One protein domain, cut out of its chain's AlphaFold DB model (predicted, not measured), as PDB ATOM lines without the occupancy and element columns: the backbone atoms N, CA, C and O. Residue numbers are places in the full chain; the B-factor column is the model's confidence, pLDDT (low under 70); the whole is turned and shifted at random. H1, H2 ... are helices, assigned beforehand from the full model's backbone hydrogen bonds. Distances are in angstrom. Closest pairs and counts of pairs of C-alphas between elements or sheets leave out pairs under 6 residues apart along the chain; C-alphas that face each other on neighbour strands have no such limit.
ATOM      1  N   GLU A  23     -11.104  34.511 -34.484       89.56
ATOM      2  CA  GLU A  23     -10.794  35.635 -35.360       89.56
ATOM      3  C   GLU A  23      -9.366  35.505 -35.913       89.56
ATOM      4  O   GLU A  23      -8.373  35.576 -35.176       89.56
ATOM      5  N   ILE A  24      -9.240  35.388 -37.238       90.44
ATOM      6  CA  ILE A  24      -7.947  35.213 -37.922       90.44
ATOM      7  C   ILE A  24      -6.980  36.362 -37.625       90.44
ATOM      8  O   ILE A  24      -5.774  36.144 -37.487       90.44
ATOM      9  N   LEU A  25      -7.475  37.599 -37.515       90.88
ATOM     10  CA  LEU A  25      -6.627  38.753 -37.208       90.88
ATOM     11  C   LEU A  25      -6.014  38.650 -35.810       90.88
ATOM     12  O   LEU A  25      -4.831  38.958 -35.639       90.88
ATOM     13  N   THR A  26      -6.790  38.198 -34.827       93.31
ATOM     14  CA  THR A  26      -6.314  38.016 -33.453       93.31
ATOM     15  C   THR A  26      -5.346  36.838 -33.371       93.31
ATOM     16  O   THR A  26      -4.275  36.984 -32.781       93.31
ATOM     17  N   LEU A  27      -5.608  35.741 -34.090       94.62
ATOM     18  CA  LEU A  27      -4.653  34.637 -34.212       94.62
ATOM     19  C   LEU A  27      -3.322  35.085 -34.828       94.62
ATOM     20  O   LEU A  27      -2.258  34.815 -34.271       94.62
ATOM     21  N   LYS A  28      -3.360  35.833 -35.938       94.25
ATOM     22  CA  LYS A  28      -2.153  36.372 -36.587       94.25
ATOM     23  C   LYS A  28      -1.346  37.255 -35.638       94.25
ATOM     24  O   LYS A  28      -0.121  37.155 -35.607       94.25
ATOM     25  N   LYS A  29      -2.003  38.119 -34.858       94.19
ATOM     26  CA  LYS A  29      -1.330  38.951 -33.843       94.19
ATOM     27  C   LYS A  29      -0.651  38.087 -32.782       94.19
ATOM     28  O   LYS A  29       0.520  38.310 -32.481       94.19
ATOM     29  N   LEU A  30      -1.353  37.083 -32.268       95.94
ATOM     30  CA  LEU A  30      -0.860  36.216 -31.204       95.94
ATOM     31  C   LEU A  30       0.319  35.336 -31.670       95.94
ATOM     32  O   LEU A  30       1.333  35.219 -30.979       95.94
ATOM     33  N   MET A  31       0.258  34.816 -32.897       96.62
ATOM     34  CA  MET A  31       1.377  34.115 -33.537       96.62
ATOM     35  C   MET A  31       2.582  35.032 -33.787       96.62
ATOM     36  O   MET A  31       3.715  34.627 -33.541       96.62
ATOM     37  N   ARG A  32       2.369  36.288 -34.210       96.12
ATOM     38  CA  ARG A  32       3.461  37.274 -34.341       96.12
ATOM     39  C   ARG A  32       4.132  37.571 -33.002       96.12
ATOM     40  O   ARG A  32       5.352  37.686 -32.959       96.12
ATOM     41  N   LYS A  33       3.370  37.650 -31.907       96.50
ATOM     42  CA  LYS A  33       3.948  37.813 -30.565       96.50
ATOM     43  C   LYS A  33       4.847  36.637 -30.188       96.50
ATOM     44  O   LYS A  33       5.960  36.872 -29.729       96.50
ATOM     45  N   ALA A  34       4.409  35.399 -30.431       97.12
ATOM     46  CA  ALA A  34       5.242  34.214 -30.209       97.12
ATOM     47  C   ALA A  34       6.497  34.208 -31.099       97.12
ATOM     48  O   ALA A  34       7.588  33.899 -30.623       97.12
ATOM     49  N   LEU A  35       6.372  34.617 -32.367       97.31
ATOM     50  CA  LEU A  35       7.505  34.746 -33.284       97.31
ATOM     51  C   LEU A  35       8.574  35.702 -32.734       97.31
ATOM     52  O   LEU A  35       9.743  35.330 -32.634       97.31
ATOM     53  N   ILE A  36       8.173  36.919 -32.350       96.94
ATOM     54  CA  ILE A  36       9.101  37.933 -31.832       96.94
ATOM     55  C   ILE A  36       9.681  37.488 -30.487       96.94
ATOM     56  O   ILE A  36      10.883  37.621 -30.263       96.94
ATOM     57  N   PHE A  37       8.860  36.904 -29.612       97.19
ATOM     58  CA  PHE A  37       9.305  36.357 -28.332       97.19
ATOM     59  C   PHE A  37      10.436  35.331 -28.507       97.19
ATOM     60  O   PHE A  37      11.484  35.445 -27.864       97.19
ATOM     61  N   ASN A  38      10.266  34.367 -29.417       97.12
ATOM     62  CA  ASN A  38      11.284  33.358 -29.704       97.12
ATOM     63  C   ASN A  38      12.541  33.961 -30.335       97.12
ATOM     64  O   ASN A  38      13.652  33.667 -29.886       97.12
ATOM     65  N   LEU A  39      12.385  34.862 -31.311       96.88
ATOM     66  CA  LEU A  39      13.507  35.559 -31.940       96.88
ATOM     67  C   LEU A  39      14.344  36.323 -30.902       96.88
ATOM     68  O   LEU A  39      15.569  36.194 -30.863       96.88
ATOM     69  N   MET A  40      13.688  37.072 -30.013       96.69
ATOM     70  CA  MET A  40      14.349  37.835 -28.955       96.69
ATOM     71  C   MET A  40      15.021  36.928 -27.919       96.69
ATOM     72  O   MET A  40      16.112  37.246 -27.441       96.69
ATOM     73  N   ASN A  41      14.435  35.770 -27.600       96.75
ATOM     74  CA  ASN A  41      15.081  34.765 -26.753       96.75
ATOM     75  C   ASN A  41      16.337  34.180 -27.403       96.75
ATOM     76  O   ASN A  41      17.359  34.048 -26.727       96.75
ATOM     77  N   ASN A  42      16.294  33.865 -28.696       96.44
ATOM     78  CA  ASN A  42      17.451  33.351 -29.424       96.44
ATOM     79  C   ASN A  42      18.561  34.400 -29.539       96.44
ATOM     80  O   ASN A  42      19.714  34.117 -29.202       96.44
ATOM     81  N   LEU A  43      18.213  35.647 -29.858       95.75
ATOM     82  CA  LEU A  43      19.159  36.762 -29.857       95.75
ATOM     83  C   LEU A  43      19.793  36.971 -28.470       95.75
ATOM     84  O   LEU A  43      21.011  37.095 -28.350       95.75
ATOM     85  N   ASN A  44      18.995  36.924 -27.400       96.50
ATOM     86  CA  ASN A  44      19.489  37.026 -26.026       96.50
ATOM     87  C   ASN A  44      20.443  35.876 -25.654       96.50
ATOM     88  O   ASN A  44      21.431  36.106 -24.956       96.50
ATOM     89  N   LYS A  45      20.211  34.647 -26.138       95.19
ATOM     90  CA  LYS A  45      21.161  33.532 -25.951       95.19
ATOM     91  C   LYS A  45      22.511  33.842 -26.602       95.19
ATOM     92  O   LYS A  45      23.538  33.602 -25.972       95.19
ATOM     93  N   ILE A  46      22.525  34.398 -27.816       94.12
ATOM     94  CA  ILE A  46      23.760  34.795 -28.518       94.12
ATOM     95  C   ILE A  46      24.492  35.895 -27.734       94.12
ATOM     96  O   ILE A  46      25.687  35.776 -27.468       94.12
ATOM     97  N   ILE A  47      23.769  36.921 -27.281       94.81
ATOM     98  CA  ILE A  47      24.326  38.027 -26.480       94.81
ATOM     99  C   ILE A  47      24.956  37.509 -25.180       94.81
ATOM    100  O   ILE A  47      26.081  37.877 -24.839       94.81
ATOM    101  N   ARG A  48      24.267  36.600 -24.478       94.31
ATOM    102  CA  ARG A  48      24.781  35.970 -23.254       94.31
ATOM    103  C   ARG A  48      26.017  35.113 -23.517       94.31
ATOM    104  O   ARG A  48      26.959  35.179 -22.732       94.31
ATOM    105  N   LYS A  49      26.051  34.351 -24.617       92.06
ATOM    106  CA  LYS A  49      27.240  33.582 -25.035       92.06
ATOM    107  C   LYS A  49      28.436  34.489 -25.338       92.06
ATOM    108  O   LYS A  49      29.565  34.102 -25.065       92.06
ATOM    109  N   ALA A  50      28.191  35.698 -25.841       92.31
ATOM    110  CA  ALA A  50      29.222  36.716 -26.040       92.31
ATOM    111  C   ALA A  50      29.672  37.419 -24.743       92.31
ATOM    112  O   ALA A  50      30.535  38.296 -24.797       92.31
ATOM    113  N   GLY A  51      29.102  37.061 -23.586       94.31
ATOM    114  CA  GLY A  51      29.447  37.646 -22.289       94.31
ATOM    115  C   GLY A  51      29.016  39.104 -22.134       94.31
ATOM    116  O   GLY A  51      29.594  39.820 -21.321       94.31
ATOM    117  N   MET A  52      28.032  39.558 -22.916       95.00
ATOM    118  CA  MET A  52      27.615  40.957 -22.961       95.00
ATOM    119  C   MET A  52      26.323  41.185 -22.173       95.00
ATOM    120  O   MET A  52      25.370  40.409 -22.261       95.00
ATOM    121  N   SER A  53      26.271  42.279 -21.411       96.50
ATOM    122  CA  SER A  53      25.028  42.714 -20.763       96.50
ATOM    123  C   SER A  53      24.121  43.464 -21.746       96.50
ATOM    124  O   SER A  53      24.598  44.085 -22.694       96.50
ATOM    125  N   HIS A  54      22.805  43.481 -21.503       97.38
ATOM    126  CA  HIS A  54      21.867  44.270 -22.324       97.38
ATOM    127  C   HIS A  54      22.215  45.760 -22.332       97.38
ATOM    128  O   HIS A  54      22.066  46.422 -23.359       97.38
ATOM    129  N   ARG A  55      22.711  46.277 -21.201       97.12
ATOM    130  CA  ARG A  55      23.133  47.672 -21.067       97.12
ATOM    131  C   ARG A  55      24.338  47.979 -21.947       97.12
ATOM    132  O   ARG A  55      24.292  48.913 -22.738       97.12
ATOM    133  N   GLU A  56      25.379  47.150 -21.842       96.69
ATOM    134  CA  GLU A  56      26.590  47.269 -22.661       96.69
ATOM    135  C   GLU A  56      26.253  47.186 -24.153       96.69
ATOM    136  O   GLU A  56      26.723  48.011 -24.935       96.69
ATOM    137  N   LEU A  57      25.403  46.232 -24.549       96.81
ATOM    138  CA  LEU A  57      24.961  46.098 -25.935       96.81
ATOM    139  C   LEU A  57      24.258  47.365 -26.426       96.81
ATOM    140  O   LEU A  57      24.559  47.857 -27.513       96.81
ATOM    141  N   SER A  58      23.335  47.897 -25.625       96.94
ATOM    142  CA  SER A  58      22.553  49.072 -26.003       96.94
ATOM    143  C   SER A  58      23.451  50.298 -26.184       96.94
ATOM    144  O   SER A  58      23.417  50.920 -27.245       96.94
ATOM    145  N   GLU A  59      24.330  50.571 -25.215       96.44
ATOM    146  CA  GLU A  59      25.289  51.684 -25.259       96.44
ATOM    147  C   GLU A  59      26.203  51.589 -26.492       96.44
ATOM    148  O   GLU A  59      26.362  52.559 -27.233       96.44
ATOM    149  N   ARG A  60      26.751  50.401 -26.773       95.81
ATOM    150  CA  ARG A  60      27.666  50.190 -27.908       95.81
ATOM    151  C   ARG A  60      26.965  50.180 -29.263       95.81
ATOM    152  O   ARG A  60      27.572  50.540 -30.263       95.81
ATOM    153  N   SER A  61      25.683  49.824 -29.303       94.75
ATOM    154  CA  SER A  61      24.856  49.927 -30.513       94.75
ATOM    155  C   SER A  61      24.377  51.361 -30.801       94.75
ATOM    156  O   SER A  61      23.682  51.594 -31.794       94.75
ATOM    157  N   GLY A  62      24.754  52.332 -29.958       93.06
ATOM    158  CA  GLY A  62      24.356  53.734 -30.091       93.06
ATOM    159  C   GLY A  62      22.887  53.979 -29.747       93.06
ATOM    160  O   GLY A  62      22.264  54.850 -30.352       93.06
ATOM    161  N   GLN A  63      22.329  53.184 -28.831       95.00
ATOM    162  CA  GLN A  63      20.954  53.286 -28.335       95.00
ATOM    163  C   GLN A  63      20.936  53.724 -26.861       95.00
ATOM    164  O   GLN A  63      21.978  53.772 -26.201       95.00
ATOM    165  N   SER A  64      19.753  54.044 -26.322       94.25
ATOM    166  CA  SER A  64      19.606  54.316 -24.884       94.25
ATOM    167  C   SER A  64      20.021  53.095 -24.058       94.25
ATOM    168  O   SER A  64      19.829  51.961 -24.480       94.25
ATOM    169  N   SER A  65      20.572  53.297 -22.860       93.31
ATOM    170  CA  SER A  65      21.174  52.219 -22.055       93.31
ATOM    171  C   SER A  65      20.211  51.081 -21.674       93.31
ATOM    172  O   SER A  65      20.652  49.967 -21.405       93.31
ATOM    173  N   ASN A  66      18.904  51.333 -21.672       94.50
ATOM    174  CA  ASN A  66      17.845  50.356 -21.414       94.50
ATOM    175  C   ASN A  66      17.202  49.767 -22.679       94.50
ATOM    176  O   ASN A  66      16.405  48.841 -22.557       94.50
ATOM    177  N   TRP A  67      17.543  50.257 -23.875       96.94
ATOM    178  CA  TRP A  67      16.827  49.948 -25.115       96.94
ATOM    179  C   TRP A  67      16.663  48.445 -25.368       96.94
ATOM    180  O   TRP A  67      15.544  47.977 -25.563       96.94
ATOM    181  N   PHE A  68      17.749  47.663 -25.325       96.44
ATOM    182  CA  PHE A  68      17.652  46.231 -25.619       96.44
ATOM    183  C   PHE A  68      16.873  45.475 -24.540       96.44
ATOM    184  O   PHE A  68      16.142  44.537 -24.847       96.44
ATOM    185  N   ASN A  69      17.020  45.878 -23.275       96.19
ATOM    186  CA  ASN A  69      16.271  45.276 -22.175       96.19
ATOM    187  C   ASN A  69      14.767  45.518 -22.344       96.19
ATOM    188  O   ASN A  69      13.973  44.600 -22.146       96.19
ATOM    189  N   ASP A  70      14.381  46.730 -22.733       95.12
ATOM    190  CA  ASP A  70      12.983  47.083 -22.964       95.12
ATOM    191  C   ASP A  70      12.436  46.306 -24.167       95.12
ATOM    192  O   ASP A  70      11.433  45.603 -24.027       95.12
ATOM    193  N   ALA A  71      13.176  46.287 -25.281       95.25
ATOM    194  CA  ALA A  71      12.811  45.510 -26.460       95.25
ATOM    195  C   ALA A  71      12.654  44.011 -26.148       95.25
ATOM    196  O   ALA A  71      11.677  43.378 -26.551       95.25
ATOM    197  N   TYR A  72      13.582  43.437 -25.375       95.56
ATOM    198  CA  TYR A  72      13.532  42.039 -24.947       95.56
ATOM    199  C   TYR A  72      12.317  41.754 -24.054       95.56
ATOM    200  O   TYR A  72      11.557  40.817 -24.309       95.56
ATOM    201  N   ASN A  73      12.095  42.570 -23.021       92.75
ATOM    202  CA  ASN A  73      11.023  42.352 -22.048       92.75
ATOM    203  C   ASN A  73       9.628  42.598 -22.627       92.75
ATOM    204  O   ASN A  73       8.653  42.004 -22.161       92.75
ATOM    205  N   ASN A  74       9.519  43.465 -23.630       91.25
ATOM    206  CA  ASN A  74       8.264  43.761 -24.309       91.25
ATOM    207  C   ASN A  74       8.042  42.919 -25.567       91.25
ATOM    208  O   ASN A  74       6.948  42.985 -26.122       91.25
ATOM    209  N   SER A  75       9.023  42.100 -25.974       91.62
ATOM    210  CA  SER A  75       8.998  41.396 -27.265       91.62
ATOM    211  C   SER A  75       8.702  42.375 -28.404       91.62
ATOM    212  O   SER A  75       7.792  42.166 -29.205       91.62
ATOM    213  N   GLU A  76       9.432  43.491 -28.415       90.88
ATOM    214  CA  GLU A  76       9.309  44.512 -29.452       90.88
ATOM    215  C   GLU A  76       9.947  44.027 -30.747       90.88
ATOM    216  O   GLU A  76      11.017  43.414 -30.751       90.88
ATOM    217  N   ASP A  77       9.285  44.338 -31.858       92.19
ATOM    218  CA  ASP A  77       9.856  44.145 -33.180       92.19
ATOM    219  C   ASP A  77      10.968  45.180 -33.395       92.19
ATOM    220  O   ASP A  77      10.717  46.386 -33.487       92.19
ATOM    221  N   ILE A  78      12.217  44.714 -33.420       93.94
ATOM    222  CA  ILE A  78      13.372  45.573 -33.665       93.94
ATOM    223  C   ILE A  78      13.613  45.709 -35.166       93.94
ATOM    224  O   ILE A  78      13.616  44.741 -35.923       93.94
ATOM    225  N   THR A  79      13.894  46.930 -35.614       94.88
ATOM    226  CA  THR A  79      14.188  47.174 -37.028       94.88
ATOM    227  C   THR A  79      15.444  46.428 -37.479       94.88
ATOM    228  O   THR A  79      16.400  46.259 -36.716       94.88
ATOM    229  N   ILE A  80      15.505  46.072 -38.766       94.44
ATOM    230  CA  ILE A  80      16.681  45.412 -39.354       94.44
ATOM    231  C   ILE A  80      17.975  46.218 -39.156       94.44
ATOM    232  O   ILE A  80      19.038  45.646 -38.931       94.44
ATOM    233  N   SER A  81      17.887  47.552 -39.167       95.44
ATOM    234  CA  SER A  81      19.024  48.432 -38.892       95.44
ATOM    235  C   SER A  81      19.511  48.320 -37.445       95.44
ATOM    236  O   SER A  81      20.717  48.345 -37.205       95.44
ATOM    237  N   SER A  82      18.601  48.153 -36.482       95.44
ATOM    238  CA  SER A  82      18.948  47.919 -35.077       95.44
ATOM    239  C   SER A  82      19.547  46.529 -34.878       95.44
ATOM    240  O   SER A  82      20.563  46.393 -34.199       95.44
ATOM    241  N   LEU A  83      18.988  45.510 -35.538       95.19
ATOM    242  CA  LEU A  83      19.535  44.152 -35.526       95.19
ATOM    243  C   LEU A  83      20.959  44.104 -36.109       95.19
ATOM    244  O   LEU A  83      21.849  43.497 -35.517       95.19
ATOM    245  N   ALA A  84      21.208  44.797 -37.225       94.81
ATOM    246  CA  ALA A  84      22.538  44.890 -37.827       94.81
ATOM    247  C   ALA A  84      23.558  45.549 -36.885       94.81
ATOM    248  O   ALA A  84      24.685  45.072 -36.767       94.81
ATOM    249  N   LYS A  85      23.160  46.608 -36.165       95.81
ATOM    250  CA  LYS A  85      24.008  47.243 -35.143       95.81
ATOM    251  C   LYS A  85      24.323  46.293 -33.989       95.81
ATOM    252  O   LYS A  85      25.480  46.209 -33.584       95.81
ATOM    253  N   VAL A  86      23.326  45.555 -33.493       95.25
ATOM    254  CA  VAL A  86      23.520  44.524 -32.459       95.25
ATOM    255  C   VAL A  86      24.557  43.501 -32.917       95.25
ATOM    256  O   VAL A  86      25.513  43.233 -32.193       95.25
ATOM    257  N   PHE A  87      24.434  42.984 -34.138       94.75
ATOM    258  CA  PHE A  87      25.398  42.028 -34.677       94.75
ATOM    259  C   PHE A  87      26.787  42.616 -34.927       94.75
ATOM    260  O   PHE A  87      27.776  41.931 -34.675       94.75
ATOM    261  N   GLY A  88      26.882  43.878 -35.350       94.38
ATOM    262  CA  GLY A  88      28.158  44.587 -35.460       94.38
ATOM    263  C   GLY A  88      28.899  44.628 -34.123       94.38
ATOM    264  O   GLY A  88      30.053  44.218 -34.047       94.38
ATOM    265  N   VAL A  89      28.201  45.010 -33.049       94.88
ATOM    266  CA  VAL A  89      28.757  45.045 -31.685       94.88
ATOM    267  C   VAL A  89      29.138  43.649 -31.187       94.88
ATOM    268  O   VAL A  89      30.180  43.478 -30.549       94.88
ATOM    269  N   LEU A  90      28.313  42.636 -31.467       93.94
ATOM    270  CA  LEU A  90      28.617  41.253 -31.101       93.94
ATOM    271  C   LEU A  90      29.865  40.740 -31.824       93.94
ATOM    272  O   LEU A  90      30.690  40.085 -31.190       93.94
ATOM    273  N   ASN A  91      30.049  41.093 -33.099       93.25
ATOM    274  CA  ASN A  91      31.206  40.675 -33.889       93.25
ATOM    275  C   ASN A  91      32.550  41.203 -33.338       93.25
ATOM    276  O   ASN A  91      33.605  40.635 -33.603       93.25
ATOM    277  N   GLU A  92      32.525  42.271 -32.534       90.88
ATOM    278  CA  GLU A  92      33.712  42.800 -31.844       90.88
ATOM    279  C   GLU A  92      34.115  41.958 -30.619       90.88
ATOM    280  O   GLU A  92      35.225  42.102 -30.105       90.88
ATOM    281  N   LYS A  93      33.217  41.106 -30.105       89.00
ATOM    282  CA  LYS A  93      33.444  40.254 -28.919       89.00
ATOM    283  C   LYS A  93      33.535  38.773 -29.256       89.00
ATOM    284  O   LYS A  93      34.281  38.044 -28.608       89.00
ATOM    285  N   VAL A  94      32.766  38.328 -30.240       87.88
ATOM    286  CA  VAL A  94      32.726  36.947 -30.716       87.88
ATOM    287  C   VAL A  94      32.846  36.936 -32.228       87.88
ATOM    288  O   VAL A  94      32.343  37.832 -32.891       87.88
ATOM    289  N   ASN A  95      33.470  35.906 -32.794       87.38
ATOM    290  CA  ASN A  95      33.481  35.752 -34.243       87.38
ATOM    291  C   ASN A  95      32.068  35.392 -34.727       87.38
ATOM    292  O   ASN A  95      31.649  34.247 -34.595       87.38
ATOM    293  N   ILE A  96      31.328  36.344 -35.303       84.69
ATOM    294  CA  ILE A  96      29.939  36.091 -35.705       84.69
ATOM    295  C   ILE A  96      29.828  35.009 -36.789       84.69
ATOM    296  O   ILE A  96      28.817  34.320 -36.862       84.69
ATOM    297  N   SER A  97      30.884  34.804 -37.585       86.19
ATOM    298  CA  SER A  97      30.913  33.765 -38.622       86.19
ATOM    299  C   SER A  97      30.884  32.339 -38.063       86.19
ATOM    300  O   SER A  97      30.622  31.404 -38.813       86.19
ATOM    301  N   SER A  98      31.121  32.156 -36.757       87.38
ATOM    302  CA  SER A  98      30.935  30.857 -36.105       87.38
ATOM    303  C   SER A  98      29.474  30.552 -35.764       87.38
ATOM    304  O   SER A  98      29.183  29.424 -35.377       87.38
ATOM    305  N   TYR A  99      28.576  31.537 -35.854       88.44
ATOM    306  CA  TYR A  99      27.143  31.349 -35.637       88.44
ATOM    307  C   TYR A  99      26.445  31.026 -36.955       88.44
ATOM    308  O   TYR A  99      26.772  31.563 -38.014       88.44
ATOM    309  N   GLN A 100      25.456  30.146 -36.882       91.94
ATOM    310  CA  GLN A 100      24.609  29.783 -38.006       91.94
ATOM    311  C   GLN A 100      23.334  30.627 -37.991       91.94
ATOM    312  O   GLN A 100      22.870  31.061 -36.940       91.94
ATOM    313  N   LEU A 101      22.701  30.815 -39.155       91.00
ATOM    314  CA  LEU A 101      21.385  31.470 -39.214       91.00
ATOM    315  C   LEU A 101      20.351  30.761 -38.328       91.00
ATOM    316  O   LEU A 101      19.485  31.420 -37.763       91.00
ATOM    317  N   THR A 102      20.483  29.446 -38.159       93.62
ATOM    318  CA  THR A 102      19.650  28.604 -37.291       93.62
ATOM    319  C   THR A 102      19.817  28.890 -35.797       93.62
ATOM    320  O   THR A 102      18.933  28.523 -35.029       93.62
ATOM    321  N   ASP A 103      20.888  29.574 -35.372       93.00
ATOM    322  CA  ASP A 103      21.022  30.050 -33.988       93.00
ATOM    323  C   ASP A 103      20.039  31.190 -33.679       93.00
ATOM    324  O   ASP A 103      19.672  31.383 -32.519       93.00
ATOM    325  N   LEU A 104      19.623  31.951 -34.701       94.00
ATOM    326  CA  LEU A 104      18.610  33.003 -34.584       94.00
ATOM    327  C   LEU A 104      17.234  32.516 -35.057       94.00
ATOM    328  O   LEU A 104      16.248  32.712 -34.352       94.00
ATOM    329  N   PHE A 105      17.179  31.880 -36.229       95.88
ATOM    330  CA  PHE A 105      15.975  31.391 -36.903       95.88
ATOM    331  C   PHE A 105      15.901  29.865 -36.813       95.88
ATOM    332  O   PHE A 105      16.163  29.151 -37.784       95.88
ATOM    333  N   ASP A 106      15.586  29.358 -35.627       95.44
ATOM    334  CA  ASP A 106      15.421  27.922 -35.423       95.44
ATOM    335  C   ASP A 106      14.185  27.360 -36.156       95.44
ATOM    336  O   ASP A 106      13.408  28.069 -36.805       95.44
ATOM    337  N   LYS A 107      14.002  26.041 -36.051       95.06
ATOM    338  CA  LYS A 107      12.895  25.331 -36.697       95.06
ATOM    339  C   LYS A 107      11.525  25.893 -36.298       95.06
ATOM    340  O   LYS A 107      10.665  26.001 -37.168       95.06
ATOM    341  N   GLN A 108      11.326  26.250 -35.031       95.12
ATOM    342  CA  GLN A 108      10.045  26.746 -34.530       95.12
ATOM    343  C   GLN A 108       9.744  28.130 -35.112       95.12
ATOM    344  O   GLN A 108       8.658  28.348 -35.640       95.12
ATOM    345  N   ILE A 109      10.723  29.039 -35.128       96.38
ATOM    346  CA  ILE A 109      10.595  30.364 -35.758       96.38
ATOM    347  C   ILE A 109      10.255  30.239 -37.247       96.38
ATOM    348  O   ILE A 109       9.356  30.927 -37.740       96.38
ATOM    349  N   ILE A 110      10.940  29.343 -37.964       96.06
ATOM    350  CA  ILE A 110      10.675  29.090 -39.385       96.06
ATOM    351  C   ILE A 110       9.251  28.556 -39.581       96.06
ATOM    352  O   ILE A 110       8.540  29.029 -40.469       96.06
ATOM    353  N   GLN A 111       8.810  27.613 -38.744       95.75
ATOM    354  CA  GLN A 111       7.456  27.061 -38.801       95.75
ATOM    355  C   GLN A 111       6.395  28.133 -38.532       95.75
ATOM    356  O   GLN A 111       5.497  28.297 -39.351       95.75
ATOM    357  N   ILE A 112       6.533  28.925 -37.463       96.06
ATOM    358  CA  ILE A 112       5.596  30.014 -37.144       96.06
ATOM    359  C   ILE A 112       5.517  31.018 -38.301       96.06
ATOM    360  O   ILE A 112       4.421  31.417 -38.690       96.06
ATOM    361  N   SER A 113       6.658  31.411 -38.876       95.06
ATOM    362  CA  SER A 113       6.719  32.350 -40.006       95.06
ATOM    363  C   SER A 113       6.039  31.797 -41.268       95.06
ATOM    364  O   SER A 113       5.252  32.490 -41.923       95.06
ATOM    365  N   SER A 114       6.284  30.522 -41.580       93.81
ATOM    366  CA  SER A 114       5.645  29.826 -42.699       93.81
ATOM    367  C   SER A 114       4.127  29.753 -42.513       93.81
ATOM    368  O   SER A 114       3.378  30.097 -43.426       93.81
ATOM    369  N   THR A 115       3.663  29.371 -41.323       94.06
ATOM    370  CA  THR A 115       2.232  29.270 -41.003       94.06
ATOM    371  C   THR A 115       1.553  30.642 -40.970       94.06
ATOM    372  O   THR A 115       0.431  30.794 -41.441       94.06
ATOM    373  N   LEU A 116       2.232  31.686 -40.486       93.12
ATOM    374  CA  LEU A 116       1.737  33.066 -40.573       93.12
ATOM    375  C   LEU A 116       1.501  33.510 -42.021       93.12
ATOM    376  O   LEU A 116       0.558  34.260 -42.279       93.12
ATOM    377  N   SER A 117       2.359  33.064 -42.940       88.62
ATOM    378  CA  SER A 117       2.242  33.380 -44.364       88.62
ATOM    379  C   SER A 117       1.068  32.637 -45.004       88.62
ATOM    380  O   SER A 117       0.295  33.262 -45.721       88.62
ATOM    381  N   SER A 118       0.867  31.352 -44.691       86.31
ATOM    382  CA  SER A 118      -0.272  30.582 -45.221       86.31
ATOM    383  C   SER A 118      -1.623  31.030 -44.657       86.31
ATOM    384  O   SER A 118      -2.621  31.009 -45.367       86.31
ATOM    385  N   LEU A 119      -1.662  31.544 -43.422       85.31
ATOM    386  CA  LEU A 119      -2.870  32.132 -42.830       85.31
ATOM    387  C   LEU A 119      -3.419  33.343 -43.605       85.31
ATOM    388  O   LEU A 119      -4.510  33.826 -43.295       85.31
ATOM    389  N   VAL A 120      -2.667  33.920 -44.547       74.44
ATOM    390  CA  VAL A 120      -3.168  34.984 -45.432       74.44
ATOM    391  C   VAL A 120      -4.284  34.476 -46.344       74.44
ATOM    392  O   VAL A 120      -5.216  35.236 -46.593       74.44
ATOM    393  N   ASP A 121      -4.226  33.206 -46.739       75.06
ATOM    394  CA  ASP A 121      -5.139  32.600 -47.712       75.06
ATOM    395  C   ASP A 121      -6.341  31.888 -47.056       75.06
ATOM    396  O   ASP A 121      -7.265  31.454 -47.744       75.06
ATOM    397  N   GLU A 122      -6.348  31.781 -45.724       76.06
ATOM    398  CA  GLU A 122      -7.401  31.109 -44.956       76.06
ATOM    399  C   GLU A 122      -8.628  32.000 -44.717       76.06
ATOM    400  O   GLU A 122      -8.534  33.226 -44.592       76.06
ATOM    401  N   ASN A 123      -9.796  31.364 -44.581       77.44
ATOM    402  CA  ASN A 123     -11.045  32.022 -44.206       77.44
ATOM    403  C   ASN A 123     -11.502  31.584 -42.803       77.44
ATOM    404  O   ASN A 123     -11.081  30.557 -42.277       77.44
ATOM    405  N   GLU A 124     -12.364  32.376 -42.164       74.75
ATOM    406  CA  GLU A 124     -12.785  32.122 -40.775       74.75
ATOM    407  C   GLU A 124     -13.523  30.784 -40.598       74.75
ATOM    408  O   GLU A 124     -13.568  30.245 -39.497       74.75
ATOM    409  N   GLN A 125     -14.074  30.219 -41.676       74.12
ATOM    410  CA  GLN A 125     -14.817  28.960 -41.642       74.12
ATOM    411  C   GLN A 125     -13.887  27.735 -41.625       74.12
ATOM    412  O   GLN A 125     -14.289  26.685 -41.127       74.12
ATOM    413  N   SER A 126     -12.650  27.852 -42.125       85.62
ATOM    414  CA  SER A 126     -11.654  26.766 -42.160       85.62
ATOM    415  C   SER A 126     -10.657  26.794 -41.000       85.62
ATOM    416  O   SER A 126      -9.914  25.828 -40.811       85.62
ATOM    417  N   ILE A 127     -10.639  27.858 -40.193       89.62
ATOM    418  CA  ILE A 127      -9.543  28.113 -39.251       89.62
ATOM    419  C   ILE A 127      -9.382  27.037 -38.167       89.62
ATOM    420  O   ILE A 127      -8.260  26.690 -37.809       89.62
ATOM    421  N   GLN A 128     -10.479  26.458 -37.672       90.88
ATOM    422  CA  GLN A 128     -10.407  25.375 -36.685       90.88
ATOM    423  C   GLN A 128      -9.770  24.120 -37.289       90.88
ATOM    424  O   GLN A 128      -8.855  23.549 -36.702       90.88
ATOM    425  N   THR A 129     -10.193  23.733 -38.495       90.75
ATOM    426  CA  THR A 129      -9.601  22.614 -39.241       90.75
ATOM    427  C   THR A 129      -8.117  22.859 -39.509       90.75
ATOM    428  O   THR A 129      -7.302  21.955 -39.344       90.75
ATOM    429  N   PHE A 130      -7.747  24.092 -39.864       91.56
ATOM    430  CA  PHE A 130      -6.352  24.486 -40.042       91.56
ATOM    431  C   PHE A 130      -5.531  24.307 -38.758       91.56
ATOM    432  O   PHE A 130      -4.441  23.733 -38.809       91.56
ATOM    433  N   ILE A 131      -6.056  24.737 -37.605       92.81
ATOM    434  CA  ILE A 131      -5.401  24.565 -36.299       92.81
ATOM    435  C   ILE A 131      -5.212  23.079 -35.980       92.81
ATOM    436  O   ILE A 131      -4.096  22.639 -35.697       92.81
ATOM    437  N   LEU A 132      -6.281  22.290 -36.105       93.31
ATOM    438  CA  LEU A 132      -6.269  20.848 -35.839       93.31
ATOM    439  C   LEU A 132      -5.359  20.064 -36.796       93.31
ATOM    440  O   LEU A 132      -4.875  18.993 -36.441       93.31
ATOM    441  N   SER A 133      -5.077  20.597 -37.989       92.88
ATOM    442  CA  SER A 133      -4.123  19.996 -38.933       92.88
ATOM    443  C   SER A 133      -2.650  20.165 -38.526       92.88
ATOM    444  O   SER A 133      -1.781  19.493 -39.082       92.88
ATOM    445  N   GLN A 134      -2.350  21.039 -37.556       93.88
ATOM    446  CA  GLN A 134      -0.988  21.377 -37.117       93.88
ATOM    447  C   GLN A 134      -0.827  21.302 -35.581       93.88
ATOM    448  O   GLN A 134      -0.331  22.247 -34.960       93.88
ATOM    449  N   PRO A 135      -1.195  20.185 -34.928       94.00
ATOM    450  CA  PRO A 135      -1.328  20.128 -33.471       94.00
ATOM    451  C   PRO A 135      -0.010  20.371 -32.722       94.00
ATOM    452  O   PRO A 135      -0.015  20.982 -31.654       94.00
ATOM    453  N   SER A 136       1.130  19.945 -33.278       94.81
ATOM    454  CA  SER A 136       2.447  20.173 -32.667       94.81
ATOM    455  C   SER A 136       2.815  21.655 -32.628       94.81
ATOM    456  O   SER A 136       3.161  22.163 -31.568       94.81
ATOM    457  N   LEU A 137       2.656  22.364 -33.749       95.56
ATOM    458  CA  LEU A 137       2.916  23.802 -33.824       95.56
ATOM    459  C   LEU A 137       2.051  24.570 -32.825       95.56
ATOM    460  O   LEU A 137       2.549  25.439 -32.115       95.56
ATOM    461  N   PHE A 138       0.756  24.261 -32.763       96.19
ATOM    462  CA  PHE A 138      -0.144  24.951 -31.843       96.19
ATOM    463  C   PHE A 138       0.115  24.587 -30.377       96.19
ATOM    464  O   PHE A 138      -0.069  25.439 -29.515       96.19
ATOM    465  N   SER A 139       0.632  23.392 -30.086       96.00
ATOM    466  CA  SER A 139       1.107  23.041 -28.740       96.00
ATOM    467  C   SER A 139       2.338  23.860 -28.333       96.00
ATOM    468  O   SER A 139       2.379  24.391 -27.223       96.00
ATOM    469  N   ASP A 140       3.307  24.025 -29.239       96.25
ATOM    470  CA  ASP A 140       4.489  24.865 -29.001       96.25
ATOM    471  C   ASP A 140       4.085  26.340 -28.805       96.25
ATOM    472  O   ASP A 140       4.534  27.005 -27.870       96.25
ATOM    473  N   LEU A 141       3.151  26.835 -29.626       97.56
ATOM    474  CA  LEU A 141       2.581  28.175 -29.485       97.56
ATOM    475  C   LEU A 141       1.855  28.368 -28.148       97.56
ATOM    476  O   LEU A 141       2.001  29.424 -27.537       97.56
ATOM    477  N   LEU A 142       1.109  27.373 -27.655       97.69
ATOM    478  CA  LEU A 142       0.468  27.449 -26.336       97.69
ATOM    479  C   LEU A 142       1.501  27.620 -25.213       97.69
ATOM    480  O   LEU A 142       1.236  28.367 -24.270       97.69
ATOM    481  N   ALA A 143       2.672  26.983 -25.316       96.94
ATOM    482  CA  ALA A 143       3.757  27.169 -24.354       96.94
ATOM    483  C   ALA A 143       4.332  28.597 -24.411       96.94
ATOM    484  O   ALA A 143       4.505  29.240 -23.371       96.94
ATOM    485  N   ASP A 144       4.553  29.134 -25.614       97.25
ATOM    486  CA  ASP A 144       4.997  30.521 -25.799       97.25
ATOM    487  C   ASP A 144       3.974  31.530 -25.257       97.25
ATOM    488  O   ASP A 144       4.320  32.496 -24.569       97.25
ATOM    489  N   TRP A 145       2.692  31.308 -25.545       97.94
ATOM    490  CA  TRP A 145       1.601  32.170 -25.101       97.94
ATOM    491  C   TRP A 145       1.381  32.089 -23.595       97.94
ATOM    492  O   TRP A 145       1.103  33.121 -22.987       97.94
ATOM    493  N   ALA A 146       1.580  30.926 -22.972       97.50
ATOM    494  CA  ALA A 146       1.583  30.799 -21.518       97.50
ATOM    495  C   ALA A 146       2.678  31.681 -20.893       97.50
ATOM    496  O   ALA A 146       2.380  32.503 -20.025       97.50
ATOM    497  N   ALA A 147       3.911  31.618 -21.410       96.31
ATOM    498  CA  ALA A 147       5.012  32.459 -20.936       96.31
ATOM    499  C   ALA A 147       4.750  33.965 -21.152       96.31
ATOM    500  O   ALA A 147       5.110  34.801 -20.317       96.31
ATOM    501  N   LEU A 148       4.111  34.342 -22.264       96.44
ATOM    502  CA  LEU A 148       3.683  35.721 -22.520       96.44
ATOM    503  C   LEU A 148       2.545  36.159 -21.582       96.44
ATOM    504  O   LEU A 148       2.530  37.305 -21.125       96.44
ATOM    505  N   ASN A 149       1.610  35.263 -21.270       96.50
ATOM    506  CA  ASN A 149       0.491  35.521 -20.370       96.50
ATOM    507  C   ASN A 149       0.963  35.743 -18.928       96.50
ATOM    508  O   ASN A 149       0.551  36.721 -18.307       96.50
ATOM    509  N   GLU A 150       1.887  34.915 -18.432       96.19
ATOM    510  CA  GLU A 150       2.525  35.081 -17.115       96.19
ATOM    511  C   GLU A 150       3.201  36.453 -16.968       96.19
ATOM    512  O   GLU A 150       3.197  37.061 -15.898       96.19
ATOM    513  N   LYS A 151       3.727  36.990 -18.074       93.69
ATOM    514  CA  LYS A 151       4.341  38.324 -18.147       93.69
ATOM    515  C   LYS A 151       3.339  39.454 -18.414       93.69
ATOM    516  O   LYS A 151       3.758  40.588 -18.652       93.69
ATOM    517  N   ASN A 152       2.036  39.169 -18.392       94.88
ATOM    518  CA  ASN A 152       0.951  40.103 -18.707       94.88
ATOM    519  C   ASN A 152       1.090  40.770 -20.090       94.88
ATOM    520  O   ASN A 152       0.765  41.944 -20.259       94.88
ATOM    521  N   LYS A 153       1.590  40.032 -21.089       95.00
ATOM    522  CA  LYS A 153       1.801  40.537 -22.459       95.00
ATOM    523  C   LYS A 153       0.652  40.225 -23.418       95.00
ATOM    524  O   LYS A 153       0.698  40.661 -24.571       95.00
ATOM    525  N   LEU A 154      -0.372  39.506 -22.956       95.75
ATOM    526  CA  LEU A 154      -1.581  39.213 -23.726       95.75
ATOM    527  C   LEU A 154      -2.717  40.185 -23.379       95.75
ATOM    528  O   LEU A 154      -2.947  40.484 -22.204       95.75
ATOM    529  N   THR A 155      -3.439  40.663 -24.392       95.00
ATOM    530  CA  THR A 155      -4.689  41.423 -24.233       95.00
ATOM    531  C   THR A 155      -5.840  40.502 -23.820       95.00
ATOM    532  O   THR A 155      -5.709  39.281 -23.856       95.00
ATOM    533  N   SER A 156      -6.990  41.060 -23.429       94.00
ATOM    534  CA  SER A 156      -8.171  40.253 -23.088       94.00
ATOM    535  C   SER A 156      -8.612  39.347 -24.244       94.00
ATOM    536  O   SER A 156      -8.829  38.161 -24.023       94.00
ATOM    537  N   ASP A 157      -8.662  39.875 -25.469       93.88
ATOM    538  CA  ASP A 157      -9.071  39.111 -26.658       93.88
ATOM    539  C   ASP A 157      -8.065  37.992 -26.982       93.88
ATOM    540  O   ASP A 157      -8.444  36.868 -27.294       93.88
ATOM    541  N   GLU A 158      -6.767  38.271 -26.833       95.69
ATOM    542  CA  GLU A 158      -5.705  37.276 -27.015       95.69
ATOM    543  C   GLU A 158      -5.756  36.169 -25.953       95.69
ATOM    544  O   GLU A 158      -5.503  35.009 -26.269       95.69
ATOM    545  N   LYS A 159      -6.101  36.505 -24.702       96.00
ATOM    546  CA  LYS A 159      -6.285  35.521 -23.624       96.00
ATOM    547  C   LYS A 159      -7.484  34.617 -23.881       96.00
ATOM    548  O   LYS A 159      -7.383  33.419 -23.638       96.00
ATOM    549  N   LEU A 160      -8.594  35.174 -24.369       94.38
ATOM    550  CA  LEU A 160      -9.765  34.383 -24.753       94.38
ATOM    551  C   LEU A 160      -9.410  33.414 -25.883       94.38
ATOM    552  O   LEU A 160      -9.644  32.218 -25.750       94.38
ATOM    553  N   LEU A 161      -8.736  33.903 -26.930       94.75
ATOM    554  CA  LEU A 161      -8.291  33.049 -28.030       94.75
ATOM    555  C   LEU A 161      -7.312  31.954 -27.572       94.75
ATOM    556  O   LEU A 161      -7.402  30.817 -28.029       94.75
ATOM    557  N   TYR A 162      -6.383  32.279 -26.670       95.31
ATOM    558  CA  TYR A 162      -5.472  31.305 -26.061       95.31
ATOM    559  C   TYR A 162      -6.236  30.154 -25.387       95.31
ATOM    560  O   TYR A 162      -5.916  28.991 -25.628       95.31
ATOM    561  N   VAL A 163      -7.265  30.472 -24.592       94.81
ATOM    562  CA  VAL A 163      -8.112  29.471 -23.921       94.81
ATOM    563  C   VAL A 163      -8.919  28.656 -24.933       94.81
ATOM    564  O   VAL A 163      -8.972  27.433 -24.816       94.81
ATOM    565  N   ASP A 164      -9.489  29.298 -25.955       93.44
ATOM    566  CA  ASP A 164     -10.262  28.614 -26.998       93.44
ATOM    567  C   ASP A 164      -9.394  27.613 -27.779       93.44
ATOM    568  O   ASP A 164      -9.807  26.474 -28.001       93.44
ATOM    569  N   ILE A 165      -8.162  27.989 -28.143       94.19
ATOM    570  CA  ILE A 165      -7.213  27.084 -28.814       94.19
ATOM    571  C   ILE A 165      -6.770  25.958 -27.876       94.19
ATOM    572  O   ILE A 165      -6.669  24.810 -28.306       94.19
ATOM    573  N   GLN A 166      -6.529  26.255 -26.596       95.00
ATOM    574  CA  GLN A 166      -6.181  25.233 -25.609       95.00
ATOM    575  C   GLN A 166      -7.289  24.182 -25.479       95.00
ATOM    576  O   GLN A 166      -7.001  22.984 -25.489       95.00
ATOM    577  N   ALA A 167      -8.547  24.617 -25.399       93.19
ATOM    578  CA  ALA A 167      -9.698  23.727 -25.369       93.19
ATOM    579  C   ALA A 167      -9.835  22.936 -26.680       93.19
ATOM    580  O   ALA A 167     -10.086  21.735 -26.640       93.19
ATOM    581  N   LEU A 168      -9.609  23.578 -27.832       93.50
ATOM    582  CA  LEU A 168      -9.679  22.942 -29.150       93.50
ATOM    583  C   LEU A 168      -8.679  21.793 -29.312       93.50
ATOM    584  O   LEU A 168      -9.034  20.779 -29.898       93.50
ATOM    585  N   LEU A 169      -7.458  21.934 -28.791       93.38
ATOM    586  CA  LEU A 169      -6.426  20.890 -28.865       93.38
ATOM    587  C   LEU A 169      -6.550  19.809 -27.780       93.38
ATOM    588  O   LEU A 169      -5.851  18.800 -27.853       93.38
ATOM    589  N   SER A 170      -7.373  20.037 -26.753       89.50
ATOM    590  CA  SER A 170      -7.569  19.093 -25.640       89.50
ATOM    591  C   SER A 170      -8.728  18.112 -25.871       89.50
ATOM    592  O   SER A 170      -8.872  17.170 -25.091       89.50
ATOM    593  N   ASN A 171      -9.544  18.352 -26.903       73.25
ATOM    594  CA  ASN A 171     -10.650  17.494 -27.346       73.25
ATOM    595  C   ASN A 171     -10.191  16.518 -28.433       73.25
ATOM    596  O   ASN A 171     -10.696  15.373 -28.427       73.25
TER     597      ASN A 171
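Overview. This is residues 23 to 171 of the 171 residues of an uncharacterized protein of Priestia koreensis (UniProt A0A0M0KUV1). What does the model look like? One long helix, H1, runs along the longest axis as a spine, with a group of helices toward each of its ends. Toward its last residues lie H2, H3 and H4; toward its first residues H5 folds back along it, the hairpin of H7 and H8 crosses it, and short H6 sits at that extremity beside the end of H8. What is it made of? The printed part has 149 residues with eight named helices, H1 to H8 in chain order, and no named strand: the class is all helix. How large is it? It is compact by its radius of gyration of the C-alphas, 17.1 A, yet elongated in outline, spanning 51 by 29 by 24 A.

Along the chain. Where is the first helix? H1, residues 24 to 49, runs 37.5 A from C-alpha 24 at (-7.947, 35.213, -37.922) to C-alpha 49 at (27.240, 33.582, -25.035). What comes next? H2 is residues 54 to 60, H3 residues 67 to 74, and H4 residues 80 to 91, 16.2 A long. Which helices follow? H5, residues 107 to 118, is 16.5 A long, and H6 is residues 127 to 132. H7, residues 135 to 150, is 22.5 A long, and H8, residues 156 to 170, is 21.3 A long and ends with C-alpha 170 at (-7.569, 19.093, -25.640).

Arrangement. What touches the hub, H1? H3 touches residues 37 to 44 alone, closest at the C-alphas of Met 40 and Tyr 72, 5.9 A; H5 touches residues 28 to 39 alone at a shallow tilt of 25 degrees, opposite ways, closest at Leu 35 and Ile 109, C-alphas 5.9 A apart. H7 and H8 touch it about perpendicular, at 75 and 90 degrees, with closest C-alphas Ala 34 and Asp 144, 5.8 A, and Leu 30 and Glu 158, 6.5 A. What else touches? H2 touches H3, a hairpin, and H4, with closest C-alphas Ser 58 and Phe 68, 5.7 A, and Arg 60 and Val 89, 6.5 A. H7 and H8 touch as a hairpin, closest at the C-alphas of Pro 135 and Leu 169, 6.9 A; H6 and H8 only just touch, with 3 pairs of C-alphas within 8 A. How do the backbones run? In all eight helices every O i to N i+4 pair is within hydrogen-bond range.

Size, cuts and confidence. How far does it reach? The two C-alphas farthest apart are those of Glu 92 and Gln 125, 51.4 A. Is it continuous? The printed part has no cut; H4 to H5, residues 92 to 106, is the long link. Where is confidence low? The mean pLDDT of the printed part is 93.2, and no printed residue is under 70.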